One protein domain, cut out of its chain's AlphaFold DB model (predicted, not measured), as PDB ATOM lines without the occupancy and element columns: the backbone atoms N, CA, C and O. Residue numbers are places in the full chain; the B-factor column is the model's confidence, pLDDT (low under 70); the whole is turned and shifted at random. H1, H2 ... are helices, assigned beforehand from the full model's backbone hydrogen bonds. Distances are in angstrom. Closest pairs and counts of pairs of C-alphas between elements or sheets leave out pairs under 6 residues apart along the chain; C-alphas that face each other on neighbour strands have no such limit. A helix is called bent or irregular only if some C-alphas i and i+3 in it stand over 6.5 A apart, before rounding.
ATOM      1  N   SER A  92     277.222 235.237 251.435       95.12
ATOM      2  CA  SER A  92     277.264 233.766 251.417       95.12
ATOM      3  C   SER A  92     276.456 233.144 252.563       95.12
ATOM      4  O   SER A  92     275.732 232.180 252.334       95.12
ATOM      5  N   GLU A  93     276.466 233.742 253.762       94.44
ATOM      6  CA  GLU A  93     275.641 233.299 254.900       94.44
ATOM      7  C   GLU A  93     274.126 233.393 254.619       94.44
ATOM      8  O   GLU A  93     273.360 232.527 255.049       94.44
ATOM      9  N   LYS A  94     273.652 234.443 253.925       93.69
ATOM     10  CA  LYS A  94     272.203 234.673 253.735       93.69
ATOM     11  C   LYS A  94     271.655 234.232 252.384       93.69
ATOM     12  O   LYS A  94     270.460 233.918 252.304       93.69
ATOM     13  N   LEU A  95     272.483 234.256 251.340       94.75
ATOM     14  CA  LEU A  95     272.109 234.128 249.929       94.75
ATOM     15  C   LEU A  95     270.920 235.065 249.602       94.75
ATOM     16  O   LEU A  95     269.761 234.623 249.573       94.75
ATOM     17  N   PRO A  96     271.174 236.391 249.508       94.94
ATOM     18  CA  PRO A  96     270.150 237.431 249.496       94.94
ATOM     19  C   PRO A  96     269.337 237.471 248.195       94.94
ATOM     20  O   PRO A  96     269.727 238.093 247.210       94.94
ATOM     21  N   ILE A  97     268.133 236.903 248.243       92.69
ATOM     22  CA  ILE A  97     267.132 237.032 247.178       92.69
ATOM     23  C   ILE A  97     266.260 238.269 247.438       92.69
ATOM     24  O   ILE A  97     265.735 238.474 248.538       92.69
ATOM     25  N   GLY A  98     266.108 239.110 246.409       92.44
ATOM     26  CA  GLY A  98     265.235 240.285 246.424       92.44
ATOM     27  C   GLY A  98     265.565 241.336 247.498       92.44
ATOM     28  O   GLY A  98     266.582 241.294 248.193       92.44
ATOM     29  N   LYS A  99     264.684 242.335 247.646       94.44
ATOM     30  CA  LYS A  99     264.919 243.482 248.545       94.44
ATOM     31  C   LYS A  99     265.125 243.064 250.010       94.44
ATOM     32  O   LYS A  99     265.937 243.687 250.691       94.44
ATOM     33  N   ALA A 100     264.415 242.037 250.481       93.69
ATOM     34  CA  ALA A 100     264.450 241.588 251.872       93.69
ATOM     35  C   ALA A 100     265.788 240.928 252.255       93.69
ATOM     36  O   ALA A 100     266.355 241.266 253.293       93.69
ATOM     37  N   GLY A 101     266.340 240.055 251.400       94.56
ATOM     38  CA  GLY A 101     267.654 239.449 251.639       94.56
ATOM     39  C   GLY A 101     268.759 240.503 251.738       94.56
ATOM     40  O   GLY A 101     269.531 240.522 252.694       94.56
ATOM     41  N   TRP A 102     268.770 241.451 250.800       96.06
ATOM     42  CA  TRP A 102     269.726 242.561 250.785       96.06
ATOM     43  C   TRP A 102     269.579 243.532 251.975       96.06
ATOM     44  O   TRP A 102     270.572 244.119 252.402       96.06
ATOM     45  N   GLN A 103     268.374 243.700 252.533       96.50
ATOM     46  CA  GLN A 103     268.165 244.460 253.776       96.50
ATOM     47  C   GLN A 103     268.794 243.756 254.988       96.50
ATOM     48  O   GLN A 103     269.464 244.408 255.785       96.50
ATOM     49  N   TRP A 104     268.667 242.428 255.096       96.62
ATOM     50  CA  TRP A 104     269.347 241.666 256.150       96.62
ATOM     51  C   TRP A 104     270.872 241.826 256.064       96.62
ATOM     52  O   TRP A 104     271.506 242.133 257.073       96.62
ATOM     53  N   VAL A 105     271.446 241.710 254.857       97.00
ATOM     54  CA  VAL A 105     272.893 241.900 254.625       97.00
ATOM     55  C   VAL A 105     273.337 243.303 255.042       97.00
ATOM     56  O   VAL A 105     274.324 243.430 255.758       97.00
ATOM     57  N   MET A 106     272.587 244.351 254.673       96.75
ATOM     58  CA  MET A 106     272.872 245.726 255.106       96.75
ATOM     59  C   MET A 106     272.895 245.860 256.634       96.75
ATOM     60  O   MET A 106     273.797 246.499 257.172       96.75
ATOM     61  N   VAL A 107     271.929 245.265 257.340       96.94
ATOM     62  CA  VAL A 107     271.845 245.356 258.807       96.94
ATOM     63  C   VAL A 107     273.029 244.665 259.486       96.94
ATOM     64  O   VAL A 107     273.590 245.238 260.418       96.94
ATOM     65  N   GLN A 108     273.435 243.468 259.047       97.19
ATOM     66  CA  GLN A 108     274.588 242.790 259.657       97.19
ATOM     67  C   GLN A 108     275.914 243.453 259.275       97.19
ATOM     68  O   GLN A 108     276.748 243.686 260.150       97.19
ATOM     69  N   TYR A 109     276.071 243.848 258.007       96.75
ATOM     70  CA  TYR A 109     277.251 244.573 257.544       96.75
ATOM     71  C   TYR A 109     277.447 245.883 258.313       96.75
ATOM     72  O   TYR A 109     278.545 246.125 258.797       96.75
ATOM     73  N   ASN A 110     276.406 246.708 258.486       96.12
ATOM     74  CA  ASN A 110     276.540 247.985 259.196       96.12
ATOM     75  C   ASN A 110     276.836 247.784 260.695       96.12
ATOM     76  O   ASN A 110     277.692 248.473 261.240       96.12
ATOM     77  N   LYS A 111     276.233 246.782 261.358       96.75
ATOM     78  CA  LYS A 111     276.603 246.416 262.743       96.75
ATOM     79  C   LYS A 111     278.089 246.073 262.872       96.75
ATOM     80  O   LYS A 111     278.748 246.539 263.799       96.75
ATOM     81  N   TRP A 112     278.611 245.270 261.945       96.56
ATOM     82  CA  TRP A 112     280.032 244.930 261.894       96.56
ATOM     83  C   TRP A 112     280.898 246.153 261.563       96.56
ATOM     84  O   TRP A 112     281.902 246.386 262.233       96.56
ATOM     85  N   ALA A 113     280.483 246.971 260.592       95.06
ATOM     86  CA  ALA A 113     281.192 248.163 260.143       95.06
ATOM     87  C   ALA A 113     281.383 249.169 261.284       95.06
ATOM     88  O   ALA A 113     282.514 249.577 261.541       95.06
ATOM     89  N   VAL A 114     280.315 249.488 262.026       95.06
ATOM     90  CA  VAL A 114     280.366 250.372 263.203       95.06
ATOM     91  C   VAL A 114     281.323 249.828 264.267       95.06
ATOM     92  O   VAL A 114     282.144 250.583 264.784       95.06
ATOM     93  N   ALA A 115     281.288 248.521 264.548       95.69
ATOM     94  CA  ALA A 115     282.191 247.891 265.516       95.69
ATOM     95  C   ALA A 115     283.681 247.956 265.110       95.69
ATOM     96  O   ALA A 115     284.547 247.911 265.979       95.69
ATOM     97  N   HIS A 116     283.978 248.094 263.814       93.94
ATOM     98  CA  HIS A 116     285.338 248.201 263.268       93.94
ATOM     99  C   HIS A 116     285.707 249.637 262.832       93.94
ATOM    100  O   HIS A 116     286.761 249.848 262.235       93.94
ATOM    101  N   GLY A 117     284.861 250.635 263.117       92.69
ATOM    102  CA  GLY A 117     285.104 252.042 262.769       92.69
ATOM    103  C   GLY A 117     284.922 252.398 261.284       92.69
ATOM    104  O   GLY A 117     285.345 253.474 260.856       92.69
ATOM    105  N   PHE A 118     284.298 251.527 260.486       92.31
ATOM    106  CA  PHE A 118     283.951 251.803 259.091       92.31
ATOM    107  C   PHE A 118     282.652 252.614 258.966       92.31
ATOM    108  O   PHE A 118     281.826 252.674 259.874       92.31
ATOM    109  N   THR A 119     282.455 253.250 257.808       91.44
ATOM    110  CA  THR A 119     281.246 254.035 257.517       91.44
ATOM    111  C   THR A 119     280.079 253.141 257.101       91.44
ATOM    112  O   THR A 119     280.230 252.320 256.192       91.44
ATOM    113  N   ASP A 120     278.902 253.386 257.681       92.69
ATOM    114  CA  ASP A 120     277.638 252.768 257.267       92.69
ATOM    115  C   ASP A 120     277.386 252.899 255.761       92.69
ATOM    116  O   ASP A 120     277.605 253.948 255.140       92.69
ATOM    117  N   ARG A 121     276.867 251.827 255.159       93.88
ATOM    118  CA  ARG A 121     276.524 251.779 253.737       93.88
ATOM    119  C   ARG A 121     275.034 251.495 253.563       93.88
ATOM    120  O   ARG A 121     274.428 250.705 254.284       93.88
ATOM    121  N   GLY A 122     274.430 252.139 252.567       94.19
ATOM    122  CA  GLY A 122     273.060 251.838 252.158       94.19
ATOM    123  C   GLY A 122     272.986 250.547 251.339       94.19
ATOM    124  O   GLY A 122     273.906 250.242 250.579       94.19
ATOM    125  N   GLN A 123     271.854 249.843 251.424       95.38
ATOM    126  CA  GLN A 123     271.556 248.601 250.693       95.38
ATOM    127  C   GLN A 123     272.014 248.639 249.225       95.38
ATOM    128  O   GLN A 123     272.715 247.741 248.762       95.38
ATOM    129  N   THR A 124     271.648 249.697 248.494       94.50
ATOM    130  CA  THR A 124     271.992 249.860 247.075       94.50
ATOM    131  C   THR A 124     273.501 249.935 246.852       94.50
ATOM    132  O   THR A 124     273.997 249.356 245.895       94.50
ATOM    133  N   ALA A 125     274.256 250.588 247.742       93.81
ATOM    134  CA  ALA A 125     275.707 250.710 247.612       93.81
ATOM    135  C   ALA A 125     276.424 249.364 247.814       93.81
ATOM    136  O   ALA A 125     277.398 249.091 247.110       93.81
ATOM    137  N   LEU A 126     275.931 248.530 248.738       95.06
ATOM    138  CA  LEU A 126     276.432 247.171 248.965       95.06
ATOM    139  C   LEU A 126     276.103 246.259 247.775       95.06
ATOM    140  O   LEU A 126     277.000 245.638 247.210       95.06
ATOM    141  N   ARG A 127     274.843 246.272 247.320       95.06
ATOM    142  CA  ARG A 127     274.390 245.522 246.142       95.06
ATOM    143  C   ARG A 127     275.185 245.893 244.885       95.06
ATOM    144  O   ARG A 127     275.739 245.019 244.229       95.06
ATOM    145  N   THR A 128     275.330 247.188 244.588       94.56
ATOM    146  CA  THR A 128     276.127 247.669 243.444       94.56
ATOM    147  C   THR A 128     277.611 247.312 243.573       94.56
ATOM    148  O   THR A 128     278.261 247.077 242.557       94.56
ATOM    149  N   LYS A 129     278.169 247.246 244.788       94.00
ATOM    150  CA  LYS A 129     279.554 246.802 245.005       94.00
ATOM    151  C   LYS A 129     279.723 245.300 244.751       94.00
ATOM    152  O   LYS A 129     280.731 244.925 244.159       94.00
ATOM    153  N   PHE A 130     278.748 244.478 245.130       94.44
ATOM    154  CA  PHE A 130     278.735 243.053 244.809       94.44
ATOM    155  C   PHE A 130     278.559 242.834 243.297       94.44
ATOM    156  O   PHE A 130     279.533 242.538 242.608       94.44
ATOM    157  N   GLU A 131     277.369 243.119 242.757       93.44
ATOM    158  CA  GLU A 131     276.991 242.865 241.354       93.44
ATOM    159  C   GLU A 131     277.840 243.642 240.339       93.44
ATOM    160  O   GLU A 131     278.170 243.156 239.260       93.44
ATOM    161  N   GLY A 132     278.157 244.901 240.646       90.31
ATOM    162  CA  GLY A 132     278.889 245.793 239.749       90.31
ATOM    163  C   GLY A 132     280.403 245.752 239.933       90.31
ATOM    164  O   GLY A 132     281.130 246.104 239.008       90.31
ATOM    165  N   GLY A 133     280.870 245.356 241.120       89.69
ATOM    166  CA  GLY A 133     282.284 245.270 241.463       89.69
ATOM    167  C   GLY A 133     282.810 243.851 241.324       89.69
ATOM    168  O   GLY A 133     283.562 243.579 240.394       89.69
ATOM    169  N   PHE A 134     282.452 242.960 242.249       91.88
ATOM    170  CA  PHE A 134     283.066 241.632 242.343       91.88
ATOM    171  C   PHE A 134     282.742 240.754 241.130       91.88
ATOM    172  O   PHE A 134     283.662 240.323 240.441       91.88
ATOM    173  N   LEU A 135     281.459 240.595 240.790       90.75
ATOM    174  CA  LEU A 135     281.024 239.655 239.741       90.75
ATOM    175  C   LEU A 135     281.554 240.061 238.352       90.75
ATOM    176  O   LEU A 135     281.957 239.229 237.547       90.75
ATOM    177  N   LYS A 136     281.670 241.374 238.105       88.12
ATOM    178  CA  LYS A 136     282.221 241.952 236.862       88.12
ATOM    179  C   LYS A 136     283.744 242.118 236.867       88.12
ATOM    180  O   LYS A 136     284.297 242.594 235.871       88.12
ATOM    181  N   THR A 137     284.440 241.769 237.951       85.50
ATOM    182  CA  THR A 137     285.909 241.801 237.959       85.50
ATOM    183  C   THR A 137     286.411 240.694 237.037       85.50
ATOM    184  O   THR A 137     286.258 239.511 237.327       85.50
ATOM    185  N   ARG A 138     287.004 241.067 235.894       72.81
ATOM    186  CA  ARG A 138     287.590 240.086 234.971       72.81
ATOM    187  C   ARG A 138     288.691 239.317 235.699       72.81
ATOM    188  O   ARG A 138     289.567 239.943 236.296       72.81
ATOM    189  N   LYS A 139     288.667 237.984 235.589       71.94
ATOM    190  CA  LYS A 139     289.781 237.110 235.989       71.94
ATOM    191  C   LYS A 139     291.078 237.691 235.398       71.94
ATOM    192  O   LYS A 139     291.083 237.987 234.197       71.94
ATOM    193  N   PRO A 140     292.119 237.947 236.206       70.50
ATOM    194  CA  PRO A 140     293.299 238.650 235.729       70.50
ATOM    195  C   PRO A 140     294.007 237.828 234.644       70.50
ATOM    196  O   PRO A 140     294.204 236.624 234.779       70.50
ATOM    197  N   PRO A 147     292.224 237.666 244.441       88.00
ATOM    198  CA  PRO A 147     291.915 237.765 245.863       88.00
ATOM    199  C   PRO A 147     290.769 236.850 246.307       88.00
ATOM    200  O   PRO A 147     289.720 236.824 245.663       88.00
ATOM    201  N   GLN A 148     290.940 236.174 247.449       88.44
ATOM    202  CA  GLN A 148     289.991 235.180 247.971       88.44
ATOM    203  C   GLN A 148     288.541 235.696 248.026       88.44
ATOM    204  O   GLN A 148     287.627 235.001 247.595       88.44
ATOM    205  N   TYR A 149     288.324 236.953 248.431       90.19
ATOM    206  CA  TYR A 149     286.982 237.546 248.481       90.19
ATOM    207  C   TYR A 149     286.268 237.612 247.114       90.19
ATOM    208  O   TYR A 149     285.051 237.765 247.080       90.19
ATOM    209  N   LEU A 150     286.980 237.533 245.979       91.25
ATOM    210  CA  LEU A 150     286.359 237.406 244.652       91.25
ATOM    211  C   LEU A 150     285.909 235.970 244.377       91.25
ATOM    212  O   LEU A 150     284.814 235.779 243.856       91.25
ATOM    213  N   HIS A 151     286.714 234.977 244.766       91.25
ATOM    214  CA  HIS A 151     286.336 233.565 244.686       91.25
ATOM    215  C   HIS A 151     285.094 233.279 245.534       91.25
ATOM    216  O   HIS A 151     284.117 232.730 245.026       91.25
ATOM    217  N   ASP A 152     285.093 233.745 246.781       92.94
ATOM    218  CA  ASP A 152     283.956 233.614 247.693       92.94
ATOM    219  C   ASP A 152     282.711 234.354 247.161       92.94
ATOM    220  O   ASP A 152     281.585 233.909 247.373       92.94
ATOM    221  N   ALA A 153     282.891 235.467 246.431       93.94
ATOM    222  CA  ALA A 153     281.788 236.216 245.827       93.94
ATOM    223  C   ALA A 153     281.157 235.489 244.632       93.94
ATOM    224  O   ALA A 153     279.933 235.497 244.516       93.94
ATOM    225  N   TRP A 154     281.958 234.853 243.770       93.31
ATOM    226  CA  TRP A 154     281.447 234.023 242.671       93.31
ATOM    227  C   TRP A 154     280.741 232.768 243.196       93.31
ATOM    228  O   TRP A 154     279.653 232.445 242.734       93.31
ATOM    229  N   LEU A 155     281.295 232.115 244.223       93.69
ATOM    230  CA  LEU A 155     280.631 230.989 244.884       93.69
ATOM    231  C   LEU A 155     279.316 231.427 245.555       93.69
ATOM    232  O   LEU A 155     278.330 230.692 245.551       93.69
ATOM    233  N   ALA A 156     279.262 232.635 246.122       94.50
ATOM    234  CA  ALA A 156     278.020 233.189 246.652       94.50
ATOM    235  C   ALA A 156     276.997 233.515 245.546       94.50
ATOM    236  O   ALA A 156     275.806 233.333 245.778       94.50
ATOM    237  N   GLU A 157     277.428 233.967 244.361       94.12
ATOM    238  CA  GLU A 157     276.561 234.173 243.188       94.12
ATOM    239  C   GLU A 157     275.930 232.853 242.721       94.12
ATOM    240  O   GLU A 157     274.706 232.772 242.654       94.12
ATOM    241  N   GLU A 158     276.729 231.800 242.525       93.12
ATOM    242  CA  GLU A 158     276.260 230.454 242.156       93.12
ATOM    243  C   GLU A 158     275.232 229.910 243.166       93.12
ATOM    244  O   GLU A 158     274.145 229.463 242.799       93.12
ATOM    245  N   ASN A 159     275.513 230.039 244.465       93.06
ATOM    246  CA  ASN A 159     274.583 229.625 245.518       93.06
ATOM    247  C   ASN A 159     273.292 230.475 245.567       93.06
ATOM    248  O   ASN A 159     272.235 229.964 245.946       93.06
ATOM    249  N   ILE A 160     273.342 231.763 245.202       92.94
ATOM    250  CA  ILE A 160     272.140 232.601 245.049       92.94
ATOM    251  C   ILE A 160     271.332 232.140 243.834       92.94
ATOM    252  O   ILE A 160     270.110 232.036 243.943       92.94
ATOM    253  N   GLU A 161     271.993 231.848 242.711       90.62
ATOM    254  CA  GLU A 161     271.353 231.382 241.481       90.62
ATOM    255  C   GLU A 161     270.624 230.058 241.718       90.62
ATOM    256  O   GLU A 161     269.407 230.019 241.538       90.62
ATOM    257  N   ILE A 162     271.301 229.038 242.261       90.88
ATOM    258  CA  ILE A 162     270.711 227.734 242.624       90.88
ATOM    259  C   ILE A 162     269.475 227.917 243.518       90.88
ATOM    260  O   ILE A 162     268.402 227.399 243.216       90.88
ATOM    261  N   LYS A 163     269.595 228.717 244.584       88.44
ATOM    262  CA  LYS A 163     268.500 228.999 245.528       88.44
ATOM    263  C   LYS A 163     267.342 229.787 244.898       88.44
ATOM    264  O   LYS A 163     266.225 229.751 245.415       88.44
ATOM    265  N   SER A 164     267.595 230.534 243.824       86.56
ATOM    266  CA  SER A 164     266.566 231.272 243.085       86.56
ATOM    267  C   SER A 164     265.896 230.428 241.995       86.56
ATOM    268  O   SER A 164     264.683 230.521 241.833       86.56
ATOM    269  N   GLY A 165     266.653 229.559 241.316       78.19
ATOM    270  CA  GLY A 165     266.173 228.657 240.266       78.19
ATOM    271  C   GLY A 165     265.375 227.462 240.790       78.19
ATOM    272  O   GLY A 165     264.571 226.900 240.057       78.19
ATOM    273  N   THR A 166     265.509 227.116 242.076       65.56
ATOM    274  CA  THR A 166     264.634 226.137 242.750       65.56
ATOM    275  C   THR A 166     263.187 226.607 242.945       65.56
ATOM    276  O   THR A 166     262.368 225.839 243.446       65.56
TER     277      THR A 166
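AT A GLANCE: This is residues 92 to 140 and 147 to 166 of the 181 residues of an uncharacterized protein of Plicaturopsis crispa FD-325 SS-3 (UniProt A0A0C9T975). Picture two long helices, H1 and H3, standing apart from each other, with the shorter H2 as a bridge between them: one end part of H2 packs on H1 and the other on H3. The first stretch, residues 92 to 97, lies in the space between H1 and H3 and leads into H1. The printed part has 69 residues with three named helices, in the order H1, H2, H3, and no named strand; the class is all helix. The whole is compact, with a radius of gyration of the C-alphas of 12.5 A, and spans 33 by 32 by 18 A along its three main axes.

HOW THE PARTS SIT: Start at Ser 92 and read on to H1, residues 98 to 115, then to H2, residues 123 to 134. H1 and H2 touch, and you find their closest C-alphas at Met 106 and Gln 123, 5.4 A apart. H1 touches H2 with residues 102 to 106 alone, and H2 touches H1 with residues 123 to 127 alone. Their lines stand about perpendicular, at 87 degrees. Further along H2, look at Phe 134: its C-alpha is 5.8 A from that of Leu 150 in H3, residues 148 to 165, the closest pair of these two helices. H2 and H3 touch with residues 130 to 134 of H2 and residues 150 to 154 of H3 alone. They run opposite ways at a steep tilt of 69 degrees, only just short of about perpendicular. H1 and H3 are apart. In H1, H2 and H3 every O i to N i+4 pair is within hydrogen-bond range.

IN THESE COORDINATES: Find C-alpha 98 at (265.235, 240.285, 246.424); from there H1 runs 26.6 A, first to last C-alpha, to Ala 115 at (282.191, 247.891, 265.516). H2 begins at Gln 123 and reaches Phe 134 after 15.8 A. It is neither bent nor irregular, but only just: C-alphas 131 and 134 are 6.3 A apart. H3 runs 25.9 A from Gln 148 to Gly 165, where you find C-alpha 165 at (266.173, 228.657, 240.266).

THE WHOLE: Look for the two C-alphas farthest apart at Gly 117 and Thr 166, 38.6 A from each other. Seven residues make the short link from H1 to H2. The link from H2 to H3 runs across the cut: residues 141 to 146 are not printed, and C-alphas 140 and 147 are 10.3 A apart. In the B-factor column the mean pLDDT of the printed part is 91.8, and the one residue under 70 is Thr 166.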